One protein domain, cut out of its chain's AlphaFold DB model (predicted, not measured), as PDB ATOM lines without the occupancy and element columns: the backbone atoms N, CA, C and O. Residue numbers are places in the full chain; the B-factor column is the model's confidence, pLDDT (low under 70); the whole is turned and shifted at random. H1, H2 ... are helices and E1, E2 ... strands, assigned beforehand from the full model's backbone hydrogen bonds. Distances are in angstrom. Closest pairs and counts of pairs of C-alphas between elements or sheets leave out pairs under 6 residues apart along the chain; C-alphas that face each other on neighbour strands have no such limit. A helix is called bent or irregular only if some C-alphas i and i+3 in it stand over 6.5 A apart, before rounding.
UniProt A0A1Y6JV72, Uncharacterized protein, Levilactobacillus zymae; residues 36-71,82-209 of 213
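What this domain is: This is residues 36 to 71 and 82 to 209 of the 213 residues of an uncharacterized protein of Levilactobacillus zymae (UniProt A0A1Y6JV72). A twisted wall of six antiparallel strands, E3 to E8, has the long helix H2 slanting over one face and the hairpin of E1 and E2 crossing the other face near E7 and E8. A second hairpin, E9 and E10, packs along H2 through E10. The printed part has 164 residues, with the named elements E1 E2 H1 E3 E4 E5 E6 E7 E8 H2 E9 E10 along the chain; the class is mixed, helices and strands. The whole is compact, with a radius of gyration of the C-alphas of 16.4 A and spans of 48 by 34 by 33 A.

Where its parts are: E1 is residues 47 to 53, 20.0 A long, beginning at C-alpha 47 (-0.925, -18.269, 1.256), and E2 is residues 56 to 63, 23.2 A. After the cut come H1, residues 84 to 87, E3, residues 89 to 93, and E4, residues 100 to 105. E5 is residues 108 to 117, 26.0 A, and bends by 60 degrees at residue 114. E6 is residues 120 to 129, 27.9 A, E7 residues 132 to 139, 22.8 A, and E8 residues 148 to 153. H2, residues 163 to 187, spans 31.1 A from C-alpha 163 (-10.205, 4.419, 36.768). It has a kink of 77 degrees near residue 181 and is irregular, with C-alphas 183 and 186 9.5 A apart. E9 is residues 189 to 194, and E10, residues 203 to 208, ends at C-alpha 208 (-14.158, -14.873, 24.091).

How they stand to each other: The sheet runs E3, E4, E5, E6, E7, E8 as a meander, each strand the antiparallel neighbour of the one before; E3 and E8 are edge strands. Within hydrogen-bond range are N 91 and O 102 of E3 and E4, 2.9 A, N 103 and O 110 of E4 and E5, 2.8 A, N 113 and O 124 of E5 and E6, 2.8 A, N 125 and O 136 of E6 and E7, 2.8 A, and N 135 and O 150 of E7 and E8, 2.8 A. H2 is on one face of this sheet, making two layers, a helix on a sheet, at a height over the sheet of 8.6 A. On the local plane it stands at 47 degrees to E8, slantwise to the strands; their closest C-alphas, Ala 152 and Asp 172, are 5.3 A apart. H1 is on the sheet but only grazes it, with residues 84 to 87. The closest C-alphas of E1 and E7, Val 51 and Trp 138, are 5.1 A apart. In the hairpin of E1 and E2, N 49 and O 60 are 2.8 A apart. The closest C-alphas of H2 and E10, Arg 170 and Val 204, are 5.5 A apart; in the hairpin of E9 and E10, N 191 and O 206 are 2.8 A apart. E1 and H2 are apart. In H2, 17 of 21 O i to N i+4 pairs are within hydrogen-bond range; H1 is too short for such a pair.

The domain as a whole: The two C-alphas farthest apart, those of Gln 43 and Lys 198, are 48.7 A from each other. Residues 72 to 81 are cut out, and C-alphas 71 and 82 are 8.8 A apart across the cut. Of the links that are printed whole, none is long. The mean pLDDT of the printed part is 79.3; 35 residues are under 70, among them residues 82 to 98 and 104 to 108.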
ATOM      1  N   HIS A  36     -12.194 -30.612  16.614       58.06
ATOM      2  CA  HIS A  36     -11.335 -31.587  15.947       58.06
ATOM      3  C   HIS A  36      -9.950 -30.987  15.737       58.06
ATOM      4  O   HIS A  36      -9.822 -29.957  15.064       58.06
ATOM      5  N   LYS A  37      -8.924 -31.631  16.309       64.69
ATOM      6  CA  LYS A  37      -7.521 -31.289  16.060       64.69
ATOM      7  C   LYS A  37      -7.221 -31.479  14.574       64.69
ATOM      8  O   LYS A  37      -7.490 -32.540  14.015       64.69
ATOM      9  N   LEU A  38      -6.660 -30.456  13.935       65.25
ATOM     10  CA  LEU A  38      -6.264 -30.526  12.533       65.25
ATOM     11  C   LEU A  38      -4.800 -30.951  12.416       65.25
ATOM     12  O   LEU A  38      -3.917 -30.368  13.038       65.25
ATOM     13  N   THR A  39      -4.543 -31.939  11.563       67.56
ATOM     14  CA  THR A  39      -3.190 -32.336  11.139       67.56
ATOM     15  C   THR A  39      -2.645 -31.418  10.047       67.56
ATOM     16  O   THR A  39      -1.437 -31.297   9.863       67.56
ATOM     17  N   THR A  40      -3.529 -30.739   9.312       71.88
ATOM     18  CA  THR A  40      -3.169 -29.790   8.259       71.88
ATOM     19  C   THR A  40      -4.198 -28.661   8.196       71.88
ATOM     20  O   THR A  40      -5.406 -28.885   8.257       71.88
ATOM     21  N   LEU A  41      -3.731 -27.423   8.035       78.56
ATOM     22  CA  LEU A  41      -4.573 -26.245   7.870       78.56
ATOM     23  C   LEU A  41      -5.350 -26.296   6.542       78.56
ATOM     24  O   LEU A  41      -4.759 -26.608   5.493       78.56
ATOM     25  N   PRO A  42      -6.647 -25.923   6.531       82.38
ATOM     26  CA  PRO A  42      -7.449 -25.931   5.314       82.38
ATOM     27  C   PRO A  42      -6.890 -24.965   4.264       82.38
ATOM     28  O   PRO A  42      -6.418 -23.873   4.588       82.38
ATOM     29  N   GLN A  43      -6.983 -25.339   2.984       85.06
ATOM     30  CA  GLN A  43      -6.430 -24.559   1.868       85.06
ATOM     31  C   GLN A  43      -6.959 -23.120   1.814       85.06
ATOM     32  O   GLN A  43      -6.228 -22.205   1.444       85.06
ATOM     33  N   THR A  44      -8.190 -22.899   2.276       85.56
ATOM     34  CA  THR A  44      -8.826 -21.578   2.353       85.56
ATOM     35  C   THR A  44      -8.054 -20.564   3.204       85.56
ATOM     36  O   THR A  44      -8.181 -19.366   2.960       85.56
ATOM     37  N   TYR A  45      -7.237 -21.014   4.160       87.00
ATOM     38  CA  TYR A  45      -6.411 -20.156   5.019       87.00
ATOM     39  C   TYR A  45      -5.006 -19.925   4.460       87.00
ATOM     40  O   TYR A  45      -4.335 -18.973   4.861       87.00
ATOM     41  N   ARG A  46      -4.549 -20.778   3.537       88.19
ATOM     42  CA  ARG A  46      -3.166 -20.795   3.054       88.19
ATOM     43  C   ARG A  46      -2.829 -19.574   2.188       88.19
ATOM     44  O   ARG A  46      -3.688 -18.861   1.658       88.19
ATOM     45  N   GLY A  47      -1.534 -19.339   2.036       90.31
ATOM     46  CA  GLY A  47      -0.925 -18.269   1.256       90.31
ATOM     47  C   GLY A  47      -0.388 -17.129   2.119       90.31
ATOM     48  O   GLY A  47      -0.316 -17.213   3.343       90.31
ATOM     49  N   THR A  48       0.007 -16.050   1.451       92.75
ATOM     50  CA  THR A  48       0.542 -14.859   2.112       92.75
ATOM     51  C   THR A  48      -0.568 -13.854   2.386       92.75
ATOM     52  O   THR A  48      -1.424 -13.625   1.532       92.75
ATOM     53  N   TRP A  49      -0.537 -13.266   3.573       93.69
ATOM     54  CA  TRP A  49      -1.447 -12.237   4.040       93.69
ATOM     55  C   TRP A  49      -0.648 -11.040   4.554       93.69
ATOM     56  O   TRP A  49       0.484 -11.191   5.013       93.69
ATOM     57  N   TYR A  50      -1.230  -9.851   4.470       94.12
ATOM     58  CA  TYR A  50      -0.580  -8.594   4.802       94.12
ATOM     59  C   TYR A  50      -1.490  -7.712   5.647       94.12
ATOM     60  O   TYR A  50      -2.711  -7.725   5.479       94.12
ATOM     61  N   VAL A  51      -0.876  -6.915   6.512       94.06
ATOM     62  CA  VAL A  51      -1.527  -5.817   7.228       94.06
ATOM     63  C   VAL A  51      -0.547  -4.657   7.331       94.06
ATOM     64  O   VAL A  51       0.637  -4.876   7.573       94.06
ATOM     65  N   THR A  52      -1.013  -3.429   7.141       89.38
ATOM     66  CA  THR A  52      -0.217  -2.229   7.402       89.38
ATOM     67  C   THR A  52      -0.677  -1.602   8.709       89.38
ATOM     68  O   THR A  52      -1.853  -1.275   8.863       89.38
ATOM     69  N   VAL A  53       0.246  -1.452   9.654       84.38
ATOM     70  CA  VAL A  53       0.010  -0.859  10.973       84.38
ATOM     71  C   VAL A  53       1.048   0.235  11.170       84.38
ATOM     72  O   VAL A  53       2.236  -0.006  10.980       84.38
ATOM     73  N   ASN A  54       0.605   1.448  11.504       84.81
ATOM     74  CA  ASN A  54       1.483   2.606  11.729       84.81
ATOM     75  C   ASN A  54       2.498   2.824  10.586       84.81
ATOM     76  O   ASN A  54       3.691   2.994  10.816       84.81
ATOM     77  N   GLY A  55       2.030   2.724   9.336       84.69
ATOM     78  CA  GLY A  55       2.862   2.883   8.135       84.69
ATOM     79  C   GLY A  55       3.769   1.691   7.792       84.69
ATOM     80  O   GLY A  55       4.324   1.654   6.698       84.69
ATOM     81  N   LYS A  56       3.883   0.681   8.664       88.75
ATOM     82  CA  LYS A  56       4.712  -0.512   8.439       88.75
ATOM     83  C   LYS A  56       3.863  -1.686   7.964       88.75
ATOM     84  O   LYS A  56       2.856  -2.032   8.578       88.75
ATOM     85  N   THR A  57       4.263  -2.316   6.860       90.38
ATOM     86  CA  THR A  57       3.589  -3.516   6.344       90.38
ATOM     87  C   THR A  57       4.170  -4.775   6.977       90.38
ATOM     88  O   THR A  57       5.343  -5.096   6.807       90.38
ATOM     89  N   HIS A  58       3.308  -5.537   7.635       88.19
ATOM     90  CA  HIS A  58       3.594  -6.852   8.185       88.19
ATOM     91  C   HIS A  58       3.079  -7.946   7.249       88.19
ATOM     92  O   HIS A  58       2.099  -7.764   6.519       88.19
ATOM     93  N   LYS A  59       3.745  -9.101   7.281       88.31
ATOM     94  CA  LYS A  59       3.442 -10.266   6.447       88.31
ATOM     95  C   LYS A  59       3.204 -11.490   7.327       88.31
ATOM     96  O   LYS A  59       4.049 -11.840   8.144       88.31
ATOM     97  N   LEU A  60       2.108 -12.188   7.070       85.75
ATOM     98  CA  LEU A  60       1.779 -13.485   7.646       85.75
ATOM     99  C   LEU A  60       1.778 -14.537   6.530       85.75
ATOM    100  O   LEU A  60       1.045 -14.410   5.550       85.75
ATOM    101  N   LYS A  61       2.598 -15.586   6.652       84.81
ATOM    102  CA  LYS A  61       2.601 -16.719   5.711       84.81
ATOM    103  C   LYS A  61       1.894 -17.908   6.352       84.81
ATOM    104  O   LYS A  61       2.328 -18.390   7.391       84.81
ATOM    105  N   VAL A  62       0.834 -18.390   5.714       83.12
ATOM    106  CA  VAL A  62       0.087 -19.575   6.150       83.12
ATOM    107  C   VAL A  62       0.310 -20.696   5.138       83.12
ATOM    108  O   VAL A  62       0.100 -20.512   3.939       83.12
ATOM    109  N   THR A  63       0.754 -21.861   5.587       80.38
ATOM    110  CA  THR A  63       0.937 -23.064   4.760       80.38
ATOM    111  C   THR A  63       0.074 -24.200   5.303       80.38
ATOM    112  O   THR A  63      -0.666 -24.004   6.261       80.38
ATOM    113  N   GLY A  64       0.128 -25.392   4.696       74.94
ATOM    114  CA  GLY A  64      -0.592 -26.554   5.231       74.94
ATOM    115  C   GLY A  64      -0.204 -26.876   6.674       74.94
ATOM    116  O   GLY A  64      -1.058 -27.265   7.456       74.94
ATOM    117  N   ASN A  65       1.043 -26.608   7.048       70.00
ATOM    118  CA  ASN A  65       1.568 -27.000   8.351       70.00
ATOM    119  C   ASN A  65       1.969 -25.797   9.200       70.00
ATOM    120  O   ASN A  65       2.592 -26.007  10.221       70.00
ATOM    121  N   ARG A  66       1.743 -24.546   8.761       69.25
ATOM    122  CA  ARG A  66       2.269 -23.357   9.457       69.25
ATOM    123  C   ARG A  66       1.316 -22.176   9.418       69.25
ATOM    124  O   ARG A  66       0.704 -21.916   8.388       69.25
ATOM    125  N   PHE A  67       1.292 -21.395  10.492       70.62
ATOM    126  CA  PHE A  67       0.583 -20.119  10.576       70.62
ATOM    127  C   PHE A  67       1.537 -19.046  11.137       70.62
ATOM    128  O   PHE A  67       1.643 -18.887  12.345       70.62
ATOM    129  N   GLY A  68       2.290 -18.344  10.276       64.19
ATOM    130  CA  GLY A  68       3.215 -17.268  10.682       64.19
ATOM    131  C   GLY A  68       4.706 -17.493  10.391       64.19
ATOM    132  O   GLY A  68       5.071 -18.332   9.569       64.19
ATOM    133  N   ILE A  69       5.560 -16.650  10.997       44.25
ATOM    134  CA  ILE A  69       6.998 -16.494  10.670       44.25
ATOM    135  C   ILE A  69       7.913 -17.528  11.356       44.25
ATOM    136  O   ILE A  69       8.990 -17.807  10.842       44.25
ATOM    137  N   SER A  70       7.495 -18.178  12.440       39.56
ATOM    138  CA  SER A  70       8.291 -19.207  13.125       39.56
ATOM    139  C   SER A  70       7.370 -20.245  13.754       39.56
ATOM    140  O   SER A  70       6.297 -19.856  14.211       39.56
ATOM    141  N   THR A  71       7.768 -21.529  13.725       44.50
ATOM    142  CA  THR A  71       7.746 -22.443  14.900       44.50
ATOM    143  C   THR A  71       8.036 -23.917  14.600       44.50
ATOM    144  O   THR A  71       8.179 -24.645  15.550       44.50
ATOM    145  N   ALA A  82      10.662 -23.645  23.063       28.91
ATOM    146  CA  ALA A  82      10.477 -25.087  22.832       28.91
ATOM    147  C   ALA A  82       9.073 -25.596  23.217       28.91
ATOM    148  O   ALA A  82       8.584 -26.591  22.692       28.91
ATOM    149  N   THR A  83       8.366 -24.874  24.081       39.19
ATOM    150  CA  THR A  83       6.984 -25.163  24.474       39.19
ATOM    151  C   THR A  83       5.965 -24.789  23.390       39.19
ATOM    152  O   THR A  83       4.883 -25.367  23.340       39.19
ATOM    153  N   SER A  84       6.289 -23.885  22.459       36.38
ATOM    154  CA  SER A  84       5.341 -23.423  21.429       36.38
ATOM    155  C   SER A  84       4.902 -24.511  20.429       36.38
ATOM    156  O   SER A  84       3.748 -24.490  19.990       36.38
ATOM    157  N   GLU A  85       5.755 -25.505  20.140       35.81
ATOM    158  CA  GLU A  85       5.428 -26.668  19.292       35.81
ATOM    159  C   GLU A  85       4.422 -27.630  19.965       35.81
ATOM    160  O   GLU A  85       3.628 -28.269  19.275       35.81
ATOM    161  N   HIS A  86       4.362 -27.672  21.304       39.00
ATOM    162  CA  HIS A  86       3.379 -28.475  22.048       39.00
ATOM    163  C   HIS A  86       1.989 -27.818  22.130       39.00
ATOM    164  O   HIS A  86       0.981 -28.516  22.297       39.00
ATOM    165  N   TYR A  87       1.910 -26.490  21.977       45.22
ATOM    166  CA  TYR A  87       0.692 -25.722  22.263       45.22
ATOM    167  C   TYR A  87      -0.020 -25.156  21.039       45.22
ATOM    168  O   TYR A  87      -1.185 -24.792  21.174       45.22
ATOM    169  N   PHE A  88       0.602 -25.142  19.855       48.97
ATOM    170  CA  PHE A  88      -0.066 -24.749  18.615       48.97
ATOM    171  C   PHE A  88      -0.986 -25.865  18.107       48.97
ATOM    172  O   PHE A  88      -0.584 -26.753  17.357       48.97
ATOM    173  N   GLN A  89      -2.244 -25.838  18.537       58.34
ATOM    174  CA  GLN A  89      -3.222 -26.862  18.177       58.34
ATOM    175  C   GLN A  89      -4.391 -26.206  17.437       58.34
ATOM    176  O   GLN A  89      -5.203 -25.526  18.064       58.34
ATOM    177  N   PRO A  90      -4.455 -26.341  16.097       62.16
ATOM    178  CA  PRO A  90      -5.575 -25.835  15.325       62.16
ATOM    179  C   PRO A  90      -6.802 -26.719  15.541       62.16
ATOM    180  O   PRO A  90      -6.789 -27.906  15.215       62.16
ATOM    181  N   TYR A  91      -7.877 -26.120  16.036       63.38
ATOM    182  CA  TYR A  91      -9.157 -26.787  16.235       63.38
ATOM    183  C   TYR A  91     -10.197 -26.253  15.263       63.38
ATOM    184  O   TYR A  91     -10.360 -25.037  15.116       63.38
ATOM    185  N   ARG A  92     -10.935 -27.157  14.610       61.41
ATOM    186  CA  ARG A  92     -12.156 -26.790  13.886       61.41
ATOM    187  C   ARG A  92     -13.350 -26.858  14.827       61.41
ATOM    188  O   ARG A  92     -13.562 -27.861  15.497       61.41
ATOM    189  N   VAL A  93     -14.137 -25.792  14.811       58.94
ATOM    190  CA  VAL A  93     -15.311 -25.594  15.663       58.94
ATOM    191  C   VAL A  93     -16.529 -26.180  14.950       58.94
ATOM    192  O   VAL A  93     -17.011 -25.586  13.982       58.94
ATOM    193  N   SER A  94     -17.005 -27.359  15.362       49.94
ATOM    194  CA  SER A  94     -18.262 -27.907  14.830       49.94
ATOM    195  C   SER A  94     -19.448 -27.027  15.257       49.94
ATOM    196  O   SER A  94     -19.487 -26.559  16.392       49.94
ATOM    197  N   GLY A  95     -20.381 -26.735  14.345       49.28
ATOM    198  CA  GLY A  95     -21.536 -25.854  14.594       49.28
ATOM    199  C   GLY A  95     -21.268 -24.343  14.486       49.28
ATOM    200  O   GLY A  95     -22.192 -23.574  14.224       49.28
ATOM    201  N   ALA A  96     -20.016 -23.883  14.577       57.19
ATOM    202  CA  ALA A  96     -19.686 -22.530  14.133       57.19
ATOM    203  C   ALA A  96     -19.604 -22.476  12.605       57.19
ATOM    204  O   ALA A  96     -19.367 -23.481  11.931       57.19
ATOM    205  N   ARG A  97     -19.761 -21.274  12.033       58.50
ATOM    206  CA  ARG A  97     -19.611 -21.069  10.585       58.50
ATOM    207  C   ARG A  97     -18.317 -21.741  10.120       58.50
ATOM    208  O   ARG A  97     -17.248 -21.380  10.614       58.50
ATOM    209  N   ALA A  98     -18.441 -22.662   9.157       57.97
ATOM    210  CA  ALA A  98     -17.474 -23.690   8.732       57.97
ATOM    211  C   ALA A  98     -16.037 -23.228   8.386       57.97
ATOM    212  O   ALA A  98     -15.195 -24.044   8.024       57.97
ATOM    213  N   LYS A  99     -15.748 -21.928   8.488       72.81
ATOM    214  CA  LYS A  99     -14.464 -21.269   8.235       72.81
ATOM    215  C   LYS A  99     -13.973 -20.518   9.479       72.81
ATOM    216  O   LYS A  99     -13.450 -19.412   9.342       72.81
ATOM    217  N   THR A 100     -14.128 -21.090  10.672       81.44
ATOM    218  CA  THR A 100     -13.522 -20.568  11.910       81.44
ATOM    219  C   THR A 100     -12.619 -21.630  12.535       81.44
ATOM    220  O   THR A 100     -12.996 -22.800  12.586       81.44
ATOM    221  N   LEU A 101     -11.430 -21.217  12.970       79.81
ATOM    222  CA  LEU A 101     -10.427 -22.034  13.647       79.81
ATOM    223  C   LEU A 101     -10.064 -21.384  14.982       79.81
ATOM    224  O   LEU A 101     -10.013 -20.156  15.060       79.81
ATOM    225  N   TYR A 102      -9.740 -22.200  15.980       77.75
ATOM    226  CA  TYR A 102      -9.012 -21.747  17.164       77.75
ATOM    227  C   TYR A 102      -7.562 -22.205  17.073       77.75
ATOM    228  O   TYR A 102      -7.310 -23.354  16.715       77.75
ATOM    229  N   LEU A 103      -6.624 -21.325  17.407       73.38
ATOM    230  CA  LEU A 103      -5.222 -21.654  17.632       73.38
ATOM    231  C   LEU A 103      -4.909 -21.339  19.090       73.38
ATOM    232  O   LEU A 103      -4.932 -20.180  19.497       73.38
ATOM    233  N   LYS A 104      -4.629 -22.364  19.885       66.06
ATOM    234  CA  LYS A 104      -4.106 -22.173  21.240       66.06
ATOM    235  C   LYS A 104      -2.594 -21.930  21.163       66.06
ATOM    236  O   LYS A 104      -1.944 -22.393  20.229       66.06
ATOM    237  N   ASN A 105      -2.038 -21.173  22.098       58.75
ATOM    238  CA  ASN A 105      -0.604 -21.116  22.377       58.75
ATOM    239  C   ASN A 105      -0.391 -20.864  23.883       58.75
ATOM    240  O   ASN A 105      -1.361 -20.768  24.632       58.75
ATOM    241  N   TYR A 106       0.863 -20.784  24.337       50.84
ATOM    242  CA  TYR A 106       1.185 -20.568  25.757       50.84
ATOM    243  C   TYR A 106       0.636 -19.240  26.315       50.84
ATOM    244  O   TYR A 106       0.247 -19.170  27.474       50.84
ATOM    245  N   SER A 107       0.572 -18.194  25.491       50.84
ATOM    246  CA  SER A 107       0.200 -16.837  25.909       50.84
ATOM    247  C   SER A 107      -1.291 -16.525  25.751       50.84
ATOM    248  O   SER A 107      -1.729 -15.445  26.153       50.84
ATOM    249  N   GLY A 108      -2.073 -17.414  25.130       63.22
ATOM    250  CA  GLY A 108      -3.485 -17.157  24.872       63.22
ATOM    251  C   GLY A 108      -4.113 -17.990  23.757       63.22
ATOM    252  O   GLY A 108      -3.602 -19.031  23.336       63.22
ATOM    253  N   ILE A 109      -5.260 -17.517  23.275       72.94
ATOM    254  CA  ILE A 109      -6.049 -18.159  22.218       72.94
ATOM    255  C   ILE A 109      -6.222 -17.187  21.058       72.94
ATOM    256  O   ILE A 109      -6.505 -16.011  21.251       72.94
ATOM    257  N   GLN A 110      -6.090 -17.695  19.840       79.81
ATOM    258  CA  GLN A 110      -6.379 -16.964  18.615       79.81
ATOM    259  C   GLN A 110      -7.612 -17.566  17.952       79.81
ATOM    260  O   GLN A 110      -7.623 -18.740  17.586       79.81
ATOM    261  N   THR A 111      -8.647 -16.764  17.744       84.62
ATOM    262  CA  THR A 111      -9.807 -17.137  16.935       84.62
ATOM    263  C   THR A 111      -9.647 -16.561  15.542       84.62
ATOM    264  O   THR A 111      -9.551 -15.348  15.355       84.62
ATOM    265  N   ILE A 112      -9.620 -17.427  14.534       86.94
ATOM    266  CA  ILE A 112      -9.299 -17.037  13.167       86.94
ATOM    267  C   ILE A 112     -10.389 -17.460  12.209       86.94
ATOM    268  O   ILE A 112     -10.828 -18.609  12.165       86.94
ATOM    269  N   ARG A 113     -10.786 -16.526  11.351       88.12
ATOM    270  CA  ARG A 113     -11.785 -16.758  10.322       88.12
ATOM    271  C   ARG A 113     -11.351 -16.192   8.988       88.12
ATOM    272  O   ARG A 113     -11.060 -15.005   8.859       88.12
ATOM    273  N   ARG A 114     -11.438 -17.026   7.952       90.31
ATOM    274  CA  ARG A 114     -11.390 -16.547   6.571       90.31
ATOM    275  C   ARG A 114     -12.786 -16.105   6.150       90.31
ATOM    276  O   ARG A 114     -13.731 -16.895   6.155       90.31
ATOM    277  N   THR A 115     -12.918 -14.853   5.727       90.44
ATOM    278  CA  THR A 115     -14.179 -14.282   5.231       90.44
ATOM    279  C   THR A 115     -13.924 -13.316   4.072       90.44
ATOM    280  O   THR A 115     -12.835 -13.306   3.499       90.44
ATOM    281  N   THR A 116     -14.940 -12.545   3.697       90.81
ATOM    282  CA  THR A 116     -14.856 -11.457   2.727       90.81
ATOM    283  C   THR A 116     -15.256 -10.150   3.412       90.81
ATOM    284  O   THR A 116     -16.222 -10.129   4.176       90.81
ATOM    285  N   LEU A 117     -14.532  -9.061   3.151       90.75
ATOM    286  CA  LEU A 117     -14.908  -7.701   3.546       90.75
ATOM    287  C   LEU A 117     -14.762  -6.789   2.334       90.75
ATOM    288  O   LEU A 117     -13.696  -6.754   1.724       90.75
ATOM    289  N   LYS A 118     -15.827  -6.054   1.988       86.81
ATOM    290  CA  LYS A 118     -15.862  -5.173   0.804       86.81
ATOM    291  C   LYS A 118     -15.404  -5.897  -0.477       86.81
ATOM    292  O   LYS A 118     -14.519  -5.423  -1.178       86.81
ATOM    293  N   GLY A 119     -15.925  -7.105  -0.709       88.31
ATOM    294  CA  GLY A 119     -15.565  -7.945  -1.860       88.31
ATOM    295  C   GLY A 119     -14.180  -8.603  -1.800       88.31
ATOM    296  O   GLY A 119     -13.888  -9.474  -2.612       88.31
ATOM    297  N   GLN A 120     -13.329  -8.268  -0.824       91.38
ATOM    298  CA  GLN A 120     -11.965  -8.794  -0.749       91.38
ATOM    299  C   GLN A 120     -11.846  -9.959   0.237       91.38
ATOM    300  O   GLN A 120     -12.385  -9.874   1.347       91.38
ATOM    301  N   PRO A 121     -11.115 -11.035  -0.110       91.50
ATOM    302  CA  PRO A 121     -10.827 -12.105   0.828       91.50
ATOM    303  C   PRO A 121      -9.937 -11.578   1.956       91.50
ATOM    304  O   PRO A 121      -8.868 -11.010   1.718       91.50
ATOM    305  N   VAL A 122     -10.373 -11.815   3.189       94.69
ATOM    306  CA  VAL A 122      -9.646 -11.428   4.397       94.69
ATOM    307  C   VAL A 122      -9.488 -12.602   5.346       94.69
ATOM    308  O   VAL A 122     -10.323 -13.512   5.400       94.69
ATOM    309  N   LEU A 123      -8.427 -12.530   6.134       93.06
ATOM    310  CA  LEU A 123      -8.217 -13.357   7.303       93.06
ATOM    311  C   LEU A 123      -8.406 -12.461   8.524       93.06
ATOM    312  O   LEU A 123      -7.623 -11.543   8.748       93.06
ATOM    313  N   VAL A 124      -9.471 -12.693   9.279       92.94
ATOM    314  CA  VAL A 124      -9.695 -12.009  10.551       92.94
ATOM    315  C   VAL A 124      -9.109 -12.879  11.643       92.94
ATOM    316  O   VAL A 124      -9.508 -14.032  11.782       92.94
ATOM    317  N   GLN A 125      -8.177 -12.319  12.395       89.25
ATOM    318  CA  GLN A 125      -7.513 -12.945  13.524       89.25
ATOM    319  C   GLN A 125      -7.842 -12.139  14.774       89.25
ATOM    320  O   GLN A 125      -7.681 -10.921  14.784       89.25
ATOM    321  N   TYR A 126      -8.335 -12.819  15.797       88.56
ATOM    322  CA  TYR A 126      -8.612 -12.241  17.098       88.56
ATOM    323  C   TYR A 126      -7.802 -12.983  18.152       88.56
ATOM    324  O   TYR A 126      -8.080 -14.147  18.425       88.56
ATOM    325  N   ASP A 127      -6.798 -12.311  18.695       82.50
ATOM    326  CA  ASP A 127      -5.879 -12.832  19.690       82.50
ATOM    327  C   ASP A 127      -6.326 -12.364  21.072       82.50
ATOM    328  O   ASP A 127      -6.414 -11.167  21.344       82.50
ATOM    329  N   GLU A 128      -6.597 -13.316  21.947       77.06
ATOM    330  CA  GLU A 128      -6.944 -13.110  23.342       77.06
ATOM    331  C   GLU A 128      -5.757 -13.553  24.188       77.06
ATOM    332  O   GLU A 128      -5.495 -14.751  24.314       77.06
ATOM    333  N   GLN A 129      -5.027 -12.591  24.744       70.12
ATOM    334  CA  GLN A 129      -3.934 -12.828  25.680       70.12
ATOM    335  C   GLN A 129      -4.324 -12.341  27.075       70.12
ATOM    336  O   GLN A 129      -5.227 -11.521  27.241       70.12
ATOM    337  N   GLU A 130      -3.601 -12.812  28.086       61.47
ATOM    338  CA  GLU A 130      -3.857 -12.493  29.495       61.47
ATOM    339  C   GLU A 130      -3.939 -10.976  29.774       61.47
ATOM    340  O   GLU A 130      -4.746 -10.498  30.580       61.47
ATOM    341  N   HIS A 131      -3.131 -10.188  29.063       65.62
ATOM    342  CA  HIS A 131      -2.986  -8.753  29.311       65.62
ATOM    343  C   HIS A 131      -3.653  -7.861  28.255       65.62
ATOM    344  O   HIS A 131      -3.855  -6.669  28.505       65.62
ATOM    345  N   ALA A 132      -4.030  -8.401  27.094       74.12
ATOM    346  CA  ALA A 132      -4.650  -7.634  26.017       74.12
ATOM    347  C   ALA A 132      -5.385  -8.522  25.009       74.12
ATOM    348  O   ALA A 132      -5.068  -9.691  24.815       74.12
ATOM    349  N   SER A 133      -6.336  -7.911  24.310       81.31
ATOM    350  CA  SER A 133      -6.945  -8.456  23.104       81.31
ATOM    351  C   SER A 133      -6.425  -7.714  21.875       81.31
ATOM    352  O   SER A 133      -6.355  -6.483  21.882       81.31
ATOM    353  N   GLN A 134      -6.135  -8.430  20.793       85.56
ATOM    354  CA  GLN A 134      -5.773  -7.844  19.506       85.56
ATOM    355  C   GLN A 134      -6.655  -8.397  18.387       85.56
ATOM    356  O   GLN A 134      -6.826  -9.598  18.240       85.56
ATOM    357  N   LEU A 135      -7.213  -7.517  17.563       90.12
ATOM    358  CA  LEU A 135      -7.978  -7.870  16.374       90.12
ATOM    359  C   LEU A 135      -7.236  -7.370  15.139       90.12
ATOM    360  O   LEU A 135      -7.051  -6.166  14.968       90.12
ATOM    361  N   ILE A 136      -6.873  -8.287  14.249       91.81
ATOM    362  CA  ILE A 136      -6.167  -7.991  13.005       91.81
ATOM    363  C   ILE A 136      -6.985  -8.501  11.821       91.81
ATOM    364  O   ILE A 136      -7.440  -9.645  11.788       91.81
ATOM    365  N   VAL A 137      -7.160  -7.650  10.814       94.56
ATOM    366  CA  VAL A 137      -7.739  -8.016   9.521       94.56
ATOM    367  C   VAL A 137      -6.626  -8.006   8.487       94.56
ATOM    368  O   VAL A 137      -6.180  -6.947   8.043       94.56
ATOM    369  N   TRP A 138      -6.198  -9.199   8.094       94.69
ATOM    370  CA  TRP A 138      -5.193  -9.393   7.065       94.69
ATOM    371  C   TRP A 138      -5.833  -9.538   5.685       94.69
ATOM    372  O   TRP A 138      -6.897 -10.140   5.528       94.69
ATOM    373  N   THR A 139      -5.151  -9.051   4.655       95.62
ATOM    374  CA  THR A 139      -5.595  -9.105   3.252       95.62
ATOM    375  C   THR A 139      -4.548  -9.776   2.374       95.62
ATOM    376  O   THR A 139      -3.378  -9.852   2.735       95.62
ATOM    377  N   LYS A 140      -4.933 -10.250   1.185       93.50
ATOM    378  CA  LYS A 140      -3.967 -10.797   0.211       93.50
ATOM    379  C   LYS A 140      -3.063  -9.734  -0.418       93.50
ATOM    380  O   LYS A 140      -1.975 -10.054  -0.877       93.50
ATOM    381  N   THR A 141      -3.489  -8.474  -0.411       92.19
ATOM    382  CA  THR A 141      -2.740  -7.343  -0.969       92.19
ATOM    383  C   THR A 141      -2.109  -6.503   0.139       92.19
ATOM    384  O   THR A 141      -2.668  -6.399   1.232       92.19
ATOM    385  N   LYS A 142      -0.951  -5.888  -0.136       92.06
ATOM    386  CA  LYS A 142      -0.198  -5.078   0.842       92.06
ATOM    387  C   LYS A 142      -0.932  -3.801   1.270       92.06
ATOM    388  O   LYS A 142      -0.839  -3.422   2.432       92.06
ATOM    389  N   ARG A 143      -1.664  -3.161   0.350       88.12
ATOM    390  CA  ARG A 143      -2.308  -1.847   0.534       88.12
ATOM    391  C   ARG A 143      -3.828  -1.925   0.359       88.12
ATOM    392  O   ARG A 143      -4.380  -1.366  -0.582       88.12
ATOM    393  N   SER A 144      -4.516  -2.648   1.239       91.81
ATOM    394  CA  SER A 144      -5.981  -2.739   1.188       91.81
ATOM    395  C   SER A 144      -6.654  -1.857   2.237       91.81
ATOM    396  O   SER A 144      -6.308  -1.890   3.415       91.81
ATOM    397  N   ARG A 145      -7.716  -1.153   1.825       90.69
ATOM    398  CA  ARG A 145      -8.609  -0.401   2.725       90.69
ATOM    399  C   ARG A 145      -9.399  -1.297   3.686       90.69
ATOM    400  O   ARG A 145     -10.032  -0.766   4.600       90.69
ATOM    401  N   ALA A 146      -9.411  -2.617   3.477       91.50
ATOM    402  CA  ALA A 146     -10.029  -3.589   4.376       91.50
ATOM    403  C   ALA A 146      -9.118  -3.973   5.555       91.50
ATOM    404  O   ALA A 146      -9.627  -4.496   6.545       91.50
ATOM    405  N   GLN A 147      -7.810  -3.690   5.478       93.44
ATOM    406  CA  GLN A 147      -6.878  -3.938   6.577       93.44
ATOM    407  C   GLN A 147      -7.248  -3.112   7.804       93.44
ATOM    408  O   GLN A 147      -7.609  -1.933   7.702       93.44
ATOM    409  N   ARG A 148      -7.159  -3.743   8.970       90.94
ATOM    410  CA  ARG A 148      -7.441  -3.135  10.268       90.94
ATOM    411  C   ARG A 148      -6.581  -3.795  11.335       90.94
ATOM    412  O   ARG A 148      -6.303  -4.988  11.242       90.94
ATOM    413  N   SER A 149      -6.203  -3.023  12.342       90.75
ATOM    414  CA  SER A 149      -5.565  -3.516  13.556       90.75
ATOM    415  C   SER A 149      -6.128  -2.724  14.724       90.75
ATOM    416  O   SER A 149      -6.118  -1.494  14.694       90.75
ATOM    417  N   TRP A 150      -6.651  -3.427  15.717       88.81
ATOM    418  CA  TRP A 150      -7.137  -2.843  16.957       88.81
ATOM    419  C   TRP A 150      -6.547  -3.613  18.127       88.81
ATOM    420  O   TRP A 150      -6.562  -4.840  18.126       88.81
ATOM    421  N   GLY A 151      -6.055  -2.886  19.122       84.12
ATOM    422  CA  GLY A 151      -5.704  -3.436  20.425       84.12
ATOM    423  C   GLY A 151      -6.698  -2.946  21.470       84.12
ATOM    424  O   GLY A 151      -7.162  -1.811  21.395       84.12
ATOM    425  N   ALA A 152      -7.018  -3.799  22.434       80.75
ATOM    426  CA  ALA A 152      -7.752  -3.436  23.635       80.75
ATOM    427  C   ALA A 152      -7.017  -4.013  24.848       80.75
ATOM    428  O   ALA A 152      -6.923  -5.232  25.007       80.75
ATOM    429  N   GLY A 153      -6.472  -3.141  25.699       78.19
ATOM    430  CA  GLY A 153      -5.798  -3.560  26.929       78.19
ATOM    431  C   GLY A 153      -6.782  -4.181  27.919       78.19
ATOM    432  O   GLY A 153      -7.944  -3.779  27.962       78.19
ATOM    433  N   ASN A 154      -6.346  -5.149  28.727       75.50
ATOM    434  CA  ASN A 154      -7.191  -5.732  29.769       75.50
ATOM    435  C   ASN A 154      -7.675  -4.616  30.725       75.50
ATOM    436  O   ASN A 154      -6.848  -3.915  31.306       75.50
ATOM    437  N   PRO A 155      -8.993  -4.397  30.890       70.62
ATOM    438  CA  PRO A 155      -9.538  -3.308  31.709       70.62
ATOM    439  C   PRO A 155      -9.231  -3.433  33.205       70.62
ATOM    440  O   PRO A 155      -9.370  -2.440  33.916       70.62
ATOM    441  N   TYR A 156      -8.801  -4.610  33.663       74.50
ATOM    442  CA  TYR A 156      -8.409  -4.890  35.046       74.50
ATOM    443  C   TYR A 156      -7.063  -5.626  35.112       74.50
ATOM    444  O   TYR A 156      -6.801  -6.358  36.062       74.50
ATOM    445  N   GLY A 157      -6.225  -5.486  34.076       71.75
ATOM    446  CA  GLY A 157      -4.898  -6.099  34.061       71.75
ATOM    447  C   GLY A 157      -4.003  -5.543  35.172       71.75
ATOM    448  O   GLY A 157      -4.245  -4.444  35.669       71.75
ATOM    449  N   MET A 158      -2.939  -6.272  35.522       66.25
ATOM    450  CA  MET A 158      -2.024  -5.904  36.618       66.25
ATOM    451  C   MET A 158      -1.440  -4.483  36.492       66.25
ATOM    452  O   MET A 158      -1.183  -3.831  37.498       66.25
ATOM    453  N   SER A 159      -1.277  -3.969  35.269       68.38
ATOM    454  CA  SER A 159      -0.776  -2.614  34.996       68.38
ATOM    455  C   SER A 159      -1.852  -1.517  35.014       68.38
ATOM    456  O   SER A 159      -1.541  -0.334  34.862       68.38
ATOM    457  N   VAL A 160      -3.130  -1.861  35.204       79.12
ATOM    458  CA  VAL A 160      -4.224  -0.886  35.270       79.12
ATOM    459  C   VAL A 160      -4.386  -0.401  36.702       79.12
ATOM    460  O   VAL A 160      -5.061  -1.012  37.525       79.12
ATOM    461  N   THR A 161      -3.797   0.754  37.000       81.81
ATOM    462  CA  THR A 161      -3.841   1.356  38.340       81.81
ATOM    463  C   THR A 161      -4.873   2.478  38.479       81.81
ATOM    464  O   THR A 161      -5.160   2.885  39.604       81.81
ATOM    465  N   SER A 162      -5.496   2.944  37.385       88.62
ATOM    466  CA  SER A 162      -6.408   4.100  37.396       88.62
ATOM    467  C   SER A 162      -7.774   3.834  36.751       88.62
ATOM    468  O   SER A 162      -7.895   3.129  35.745       88.62
ATOM    469  N   VAL A 163      -8.826   4.455  37.307       89.19
ATOM    470  CA  VAL A 163     -10.205   4.419  36.768       89.19
ATOM    471  C   VAL A 163     -10.262   4.955  35.336       89.19
ATOM    472  O   VAL A 163     -11.030   4.456  34.512       89.19
ATOM    473  N   LYS A 164      -9.434   5.958  35.024       90.56
ATOM    474  CA  LYS A 164      -9.323   6.548  33.685       90.56
ATOM    475  C   LYS A 164      -8.885   5.497  32.661       90.56
ATOM    476  O   LYS A 164      -9.562   5.335  31.647       90.56
ATOM    477  N   THR A 165      -7.823   4.747  32.957       87.31
ATOM    478  CA  THR A 165      -7.316   3.672  32.088       87.31
ATOM    479  C   THR A 165      -8.342   2.549  31.935       87.31
ATOM    480  O   THR A 165      -8.633   2.140  30.816       87.31
ATOM    481  N   ALA A 166      -8.989   2.119  33.022       86.38
ATOM    482  CA  ALA A 166     -10.039   1.098  32.961       86.38
ATOM    483  C   ALA A 166     -11.234   1.529  32.079       86.38
ATOM    484  O   ALA A 166     -11.741   0.746  31.269       86.38
ATOM    485  N   LYS A 167     -11.669   2.797  32.171       89.94
ATOM    486  CA  LYS A 167     -12.718   3.363  31.302       89.94
ATOM    487  C   LYS A 167     -12.277   3.451  29.837       89.94
ATOM    488  O   LYS A 167     -13.116   3.229  28.962       89.94
ATOM    489  N   ALA A 168     -11.012   3.775  29.565       88.56
ATOM    490  CA  ALA A 168     -10.457   3.791  28.211       88.56
ATOM    491  C   ALA A 168     -10.445   2.380  27.605       88.56
ATOM    492  O   ALA A 168     -11.058   2.169  26.559       88.56
ATOM    493  N   ASN A 169      -9.910   1.398  28.335       85.25
ATOM    494  CA  ASN A 169      -9.905  -0.006  27.926       85.25
ATOM    495  C   ASN A 169     -11.330  -0.506  27.635       85.25
ATOM    496  O   ASN A 169     -11.582  -1.084  26.580       85.25
ATOM    497  N   ARG A 170     -12.313  -0.192  28.496       88.69
ATOM    498  CA  ARG A 170     -13.736  -0.494  28.238       88.69
ATOM    499  C   ARG A 170     -14.230   0.067  26.900       88.69
ATOM    500  O   ARG A 170     -14.978  -0.614  26.196       88.69
ATOM    501  N   ARG A 171     -13.863   1.306  26.556       89.81
ATOM    502  CA  ARG A 171     -14.257   1.929  25.280       89.81
ATOM    503  C   ARG A 171     -13.640   1.196  24.092       89.81
ATOM    504  O   ARG A 171     -14.317   1.050  23.080       89.81
ATOM    505  N   ASP A 172     -12.413   0.703  24.209       88.50
ATOM    506  CA  ASP A 172     -11.778  -0.057  23.130       88.50
ATOM    507  C   ASP A 172     -12.457  -1.412  22.906       88.50
ATOM    508  O   ASP A 172     -12.764  -1.747  21.760       88.50
ATOM    509  N   TYR A 173     -12.853  -2.115  23.976       87.94
ATOM    510  CA  TYR A 173     -13.719  -3.298  23.859       87.94
ATOM    511  C   TYR A 173     -15.052  -2.968  23.169       87.94
ATOM    512  O   TYR A 173     -15.484  -3.682  22.264       87.94
ATOM    513  N   ALA A 174     -15.691  -1.849  23.524       89.44
ATOM    514  CA  ALA A 174     -16.942  -1.428  22.890       89.44
ATOM    515  C   ALA A 174     -16.801  -1.172  21.375       89.44
ATOM    516  O   ALA A 174     -17.751  -1.429  20.635       89.44
ATOM    517  N   LYS A 175     -15.627  -0.733  20.897       89.19
ATOM    518  CA  LYS A 175     -15.346  -0.550  19.459       89.19
ATOM    519  C   LYS A 175     -15.174  -1.879  18.722       89.19
ATOM    520  O   LYS A 175     -15.678  -2.027  17.611       89.19
ATOM    521  N   ILE A 176     -14.464  -2.843  19.314       89.25
ATOM    522  CA  ILE A 176     -14.161  -4.124  18.648       89.25
ATOM    523  C   ILE A 176     -15.337  -5.109  18.705       89.25
ATOM    524  O   ILE A 176     -15.554  -5.871  17.762       89.25
ATOM    525  N   ASN A 177     -16.143  -5.068  19.769       90.94
ATOM    526  CA  ASN A 177     -17.200  -6.045  20.041       90.94
ATOM    527  C   ASN A 177     -18.235  -6.213  18.914       90.94
ATOM    528  O   ASN A 177     -18.538  -7.358  18.568       90.94
ATOM    529  N   PRO A 178     -18.773  -5.142  18.291       91.62
ATOM    530  CA  PRO A 178     -19.695  -5.294  17.165       91.62
ATOM    531  C   PRO A 178     -19.059  -6.055  15.997       91.62
ATOM    532  O   PRO A 178     -19.703  -6.894  15.360       91.62
ATOM    533  N   PHE A 179     -17.771  -5.807  15.740       91.88
ATOM    534  CA  PHE A 179     -17.030  -6.494  14.694       91.88
ATOM    535  C   PHE A 179     -16.810  -7.970  15.036       91.88
ATOM    536  O   PHE A 179     -17.021  -8.820  14.167       91.88
ATOM    537  N   LEU A 180     -16.445  -8.282  16.285       90.75
ATOM    538  CA  LEU A 180     -16.277  -9.655  16.768       90.75
ATOM    539  C   LEU A 180     -17.587 -10.438  16.689       90.75
ATOM    540  O   LEU A 180     -17.614 -11.501  16.074       90.75
ATOM    541  N   LYS A 181     -18.693  -9.886  17.199       89.69
ATOM    542  CA  LYS A 181     -20.018 -10.521  17.137       89.69
ATOM    543  C   LYS A 181     -20.429 -10.820  15.695       89.69
ATOM    544  O   LYS A 181     -20.830 -11.937  15.387       89.69
ATOM    545  N   ARG A 182     -20.294  -9.847  14.787       89.81
ATOM    546  CA  ARG A 182     -20.644 -10.024  13.367       89.81
ATOM    547  C   ARG A 182     -19.743 -11.046  12.672       89.81
ATOM    548  O   ARG A 182     -20.206 -11.829  11.837       89.81
ATOM    549  N   THR A 183     -18.449 -11.012  12.979       89.25
ATOM    550  CA  THR A 183     -17.450 -11.825  12.286       89.25
ATOM    551  C   THR A 183     -17.395 -13.237  12.824       89.25
ATOM    552  O   THR A 183     -17.365 -14.149  12.017       89.25
ATOM    553  N   PHE A 184     -17.413 -13.455  14.130       85.56
ATOM    554  CA  PHE A 184     -17.234 -14.778  14.728       85.56
ATOM    555  C   PHE A 184     -18.547 -15.395  15.215       85.56
ATOM    556  O   PHE A 184     -18.688 -16.614  15.151       85.56
ATOM    557  N   GLY A 185     -19.552 -14.586  15.568       82.12
ATOM    558  CA  GLY A 185     -20.869 -15.077  15.985       82.12
ATOM    559  C   GLY A 185     -20.749 -16.106  17.107       82.12
ATOM    560  O   GLY A 185     -20.053 -15.860  18.084       82.12
ATOM    561  N   HIS A 186     -21.361 -17.276  16.917       79.50
ATOM    562  CA  HIS A 186     -21.328 -18.399  17.864       79.50
ATOM    563  C   HIS A 186     -19.938 -18.993  18.133       79.50
ATOM    564  O   HIS A 186     -19.806 -19.807  19.035       79.50
ATOM    565  N   ALA A 187     -18.900 -18.605  17.382       79.81
ATOM    566  CA  ALA A 187     -17.531 -19.004  17.704       79.81
ATOM    567  C   ALA A 187     -16.932 -18.216  18.886       79.81
ATOM    568  O   ALA A 187     -15.814 -18.511  19.297       79.81
ATOM    569  N   LEU A 188     -17.621 -17.202  19.412       83.31
ATOM    570  CA  LEU A 188     -17.225 -16.505  20.631       83.31
ATOM    571  C   LEU A 188     -18.419 -16.419  21.580       83.31
ATOM    572  O   LEU A 188     -19.538 -16.114  21.165       83.31
ATOM    573  N   THR A 189     -18.161 -16.588  22.870       84.31
ATOM    574  CA  THR A 189     -19.155 -16.384  23.921       84.31
ATOM    575  C   THR A 189     -19.039 -14.980  24.491       84.31
ATOM    576  O   THR A 189     -17.954 -14.509  24.829       84.31
ATOM    577  N   LYS A 190     -20.179 -14.302  24.641       87.62
ATOM    578  CA  LYS A 190     -20.248 -13.020  25.345       87.62
ATOM    579  C   LYS A 190     -20.029 -13.252  26.845       87.62
ATOM    580  O   LYS A 190     -20.836 -13.917  27.484       87.62
ATOM    581  N   LYS A 191     -18.997 -12.639  27.418       85.00
ATOM    582  CA  LYS A 191     -18.765 -12.547  28.865       85.00
ATOM    583  C   LYS A 191     -18.841 -11.098  29.327       85.00
ATOM    584  O   LYS A 191     -18.541 -10.175  28.572       85.00
ATOM    585  N   VAL A 192     -19.260 -10.893  30.570       87.06
ATOM    586  CA  VAL A 192     -19.271  -9.573  31.206       87.06
ATOM    587  C   VAL A 192     -18.338  -9.623  32.402       87.06
ATOM    588  O   VAL A 192     -18.638 -10.280  33.394       87.06
ATOM    589  N   TYR A 193     -17.217  -8.921  32.304       81.56
ATOM    590  CA  TYR A 193     -16.313  -8.715  33.425       81.56
ATOM    591  C   TYR A 193     -16.778  -7.497  34.212       81.56
ATOM    592  O   TYR A 193     -16.991  -6.422  33.644       81.56
ATOM    593  N   ARG A 194     -16.976  -7.678  35.515       86.88
ATOM    594  CA  ARG A 194     -17.409  -6.617  36.423       86.88
ATOM    595  C   ARG A 194     -16.207  -6.128  37.216       86.88
ATOM    596  O   ARG A 194     -15.492  -6.936  37.800       86.88
ATOM    597  N   GLY A 195     -15.992  -4.816  37.227       84.31
ATOM    598  CA  GLY A 195     -14.947  -4.207  38.038       84.31
ATOM    599  C   GLY A 195     -15.260  -4.328  39.528       84.31
ATOM    600  O   GLY A 195     -16.418  -4.231  39.939       84.31
ATOM    601  N   ASN A 196     -14.220  -4.519  40.332       83.56
ATOM    602  CA  ASN A 196     -14.270  -4.590  41.790       83.56
ATOM    603  C   ASN A 196     -13.433  -3.457  42.418       83.56
ATOM    604  O   ASN A 196     -12.740  -2.720  41.712       83.56
ATOM    605  N   GLY A 197     -13.525  -3.282  43.743       87.38
ATOM    606  CA  GLY A 197     -12.769  -2.259  44.479       87.38
ATOM    607  C   GLY A 197     -12.903  -0.863  43.856       87.38
ATOM    608  O   GLY A 197     -14.008  -0.412  43.552       87.38
ATOM    609  N   LYS A 198     -11.767  -0.209  43.577       87.75
ATOM    610  CA  LYS A 198     -11.717   1.116  42.926       87.75
ATOM    611  C   LYS A 198     -12.289   1.159  41.500       87.75
ATOM    612  O   LYS A 198     -12.508   2.240  40.965       87.75
ATOM    613  N   PHE A 199     -12.532   0.009  40.872       88.75
ATOM    614  CA  PHE A 199     -13.118  -0.109  39.534       88.75
ATOM    615  C   PHE A 199     -14.609  -0.467  39.547       88.75
ATOM    616  O   PHE A 199     -15.176  -0.745  38.486       88.75
ATOM    617  N   LYS A 200     -15.259  -0.466  40.719       89.94
ATOM    618  CA  LYS A 200     -16.699  -0.728  40.854       89.94
ATOM    619  C   LYS A 200     -17.507   0.143  39.880       89.94
ATOM    620  O   LYS A 200     -17.239   1.329  39.703       89.94
ATOM    621  N   GLY A 201     -18.485  -0.465  39.207       87.06
ATOM    622  CA  GLY A 201     -19.335   0.204  38.210       87.06
ATOM    623  C   GLY A 201     -18.730   0.308  36.801       87.06
ATOM    624  O   GLY A 201     -19.429   0.652  35.845       87.06
ATOM    625  N   ILE A 202     -17.458  -0.045  36.615       88.38
ATOM    626  CA  ILE A 202     -16.871  -0.223  35.286       88.38
ATOM    627  C   ILE A 202     -17.100  -1.679  34.907       88.38
ATOM    628  O   ILE A 202     -16.434  -2.549  35.450       88.38
ATOM    629  N   ASN A 203     -18.030  -1.949  33.992       89.12
ATOM    630  CA  ASN A 203     -18.265  -3.286  33.437       89.12
ATOM    631  C   ASN A 203     -17.767  -3.345  31.992       89.12
ATOM    632  O   ASN A 203     -18.003  -2.408  31.222       89.12
ATOM    633  N   VAL A 204     -17.124  -4.445  31.610       86.62
ATOM    634  CA  VAL A 204     -16.637  -4.676  30.249       86.62
ATOM    635  C   VAL A 204     -17.299  -5.911  29.664       86.62
ATOM    636  O   VAL A 204     -17.217  -7.007  30.211       86.62
ATOM    637  N   VAL A 205     -17.955  -5.725  28.522       87.25
ATOM    638  CA  VAL A 205     -18.404  -6.837  27.685       87.25
ATOM    639  C   VAL A 205     -17.208  -7.307  26.864       87.25
ATOM    640  O   VAL A 205     -16.581  -6.492  26.193       87.25
ATOM    641  N   ASN A 206     -16.927  -8.602  26.888       84.94
ATOM    642  CA  ASN A 206     -15.931  -9.254  26.047       84.94
ATOM    643  C   ASN A 206     -16.583 -10.392  25.248       84.94
ATOM    644  O   ASN A 206     -17.545 -10.998  25.719       84.94
ATOM    645  N   TYR A 207     -16.066 -10.704  24.063       87.06
ATOM    646  CA  TYR A 207     -16.432 -11.899  23.300       87.06
ATOM    647  C   TYR A 207     -15.221 -12.816  23.265       87.06
ATOM    648  O   TYR A 207     -14.210 -12.424  22.704       87.06
ATOM    649  N   THR A 208     -15.319 -14.009  23.848       82.94
ATOM    650  CA  THR A 208     -14.158 -14.873  24.091       82.94
ATOM    651  C   THR A 208     -14.350 -16.304  23.610       82.94
ATOM    652  O   THR A 208     -15.447 -16.861  23.709       82.94
ATOM    653  N   ALA A 209     -13.271 -16.912  23.120       76.75
ATOM    654  CA  ALA A 209     -13.188 -18.336  22.811       76.75
ATOM    655  C   ALA A 209     -12.753 -19.204  24.006       76.75
ATOM    656  O   ALA A 209     -12.861 -20.425  23.925       76.75
TER     657      ALA A 209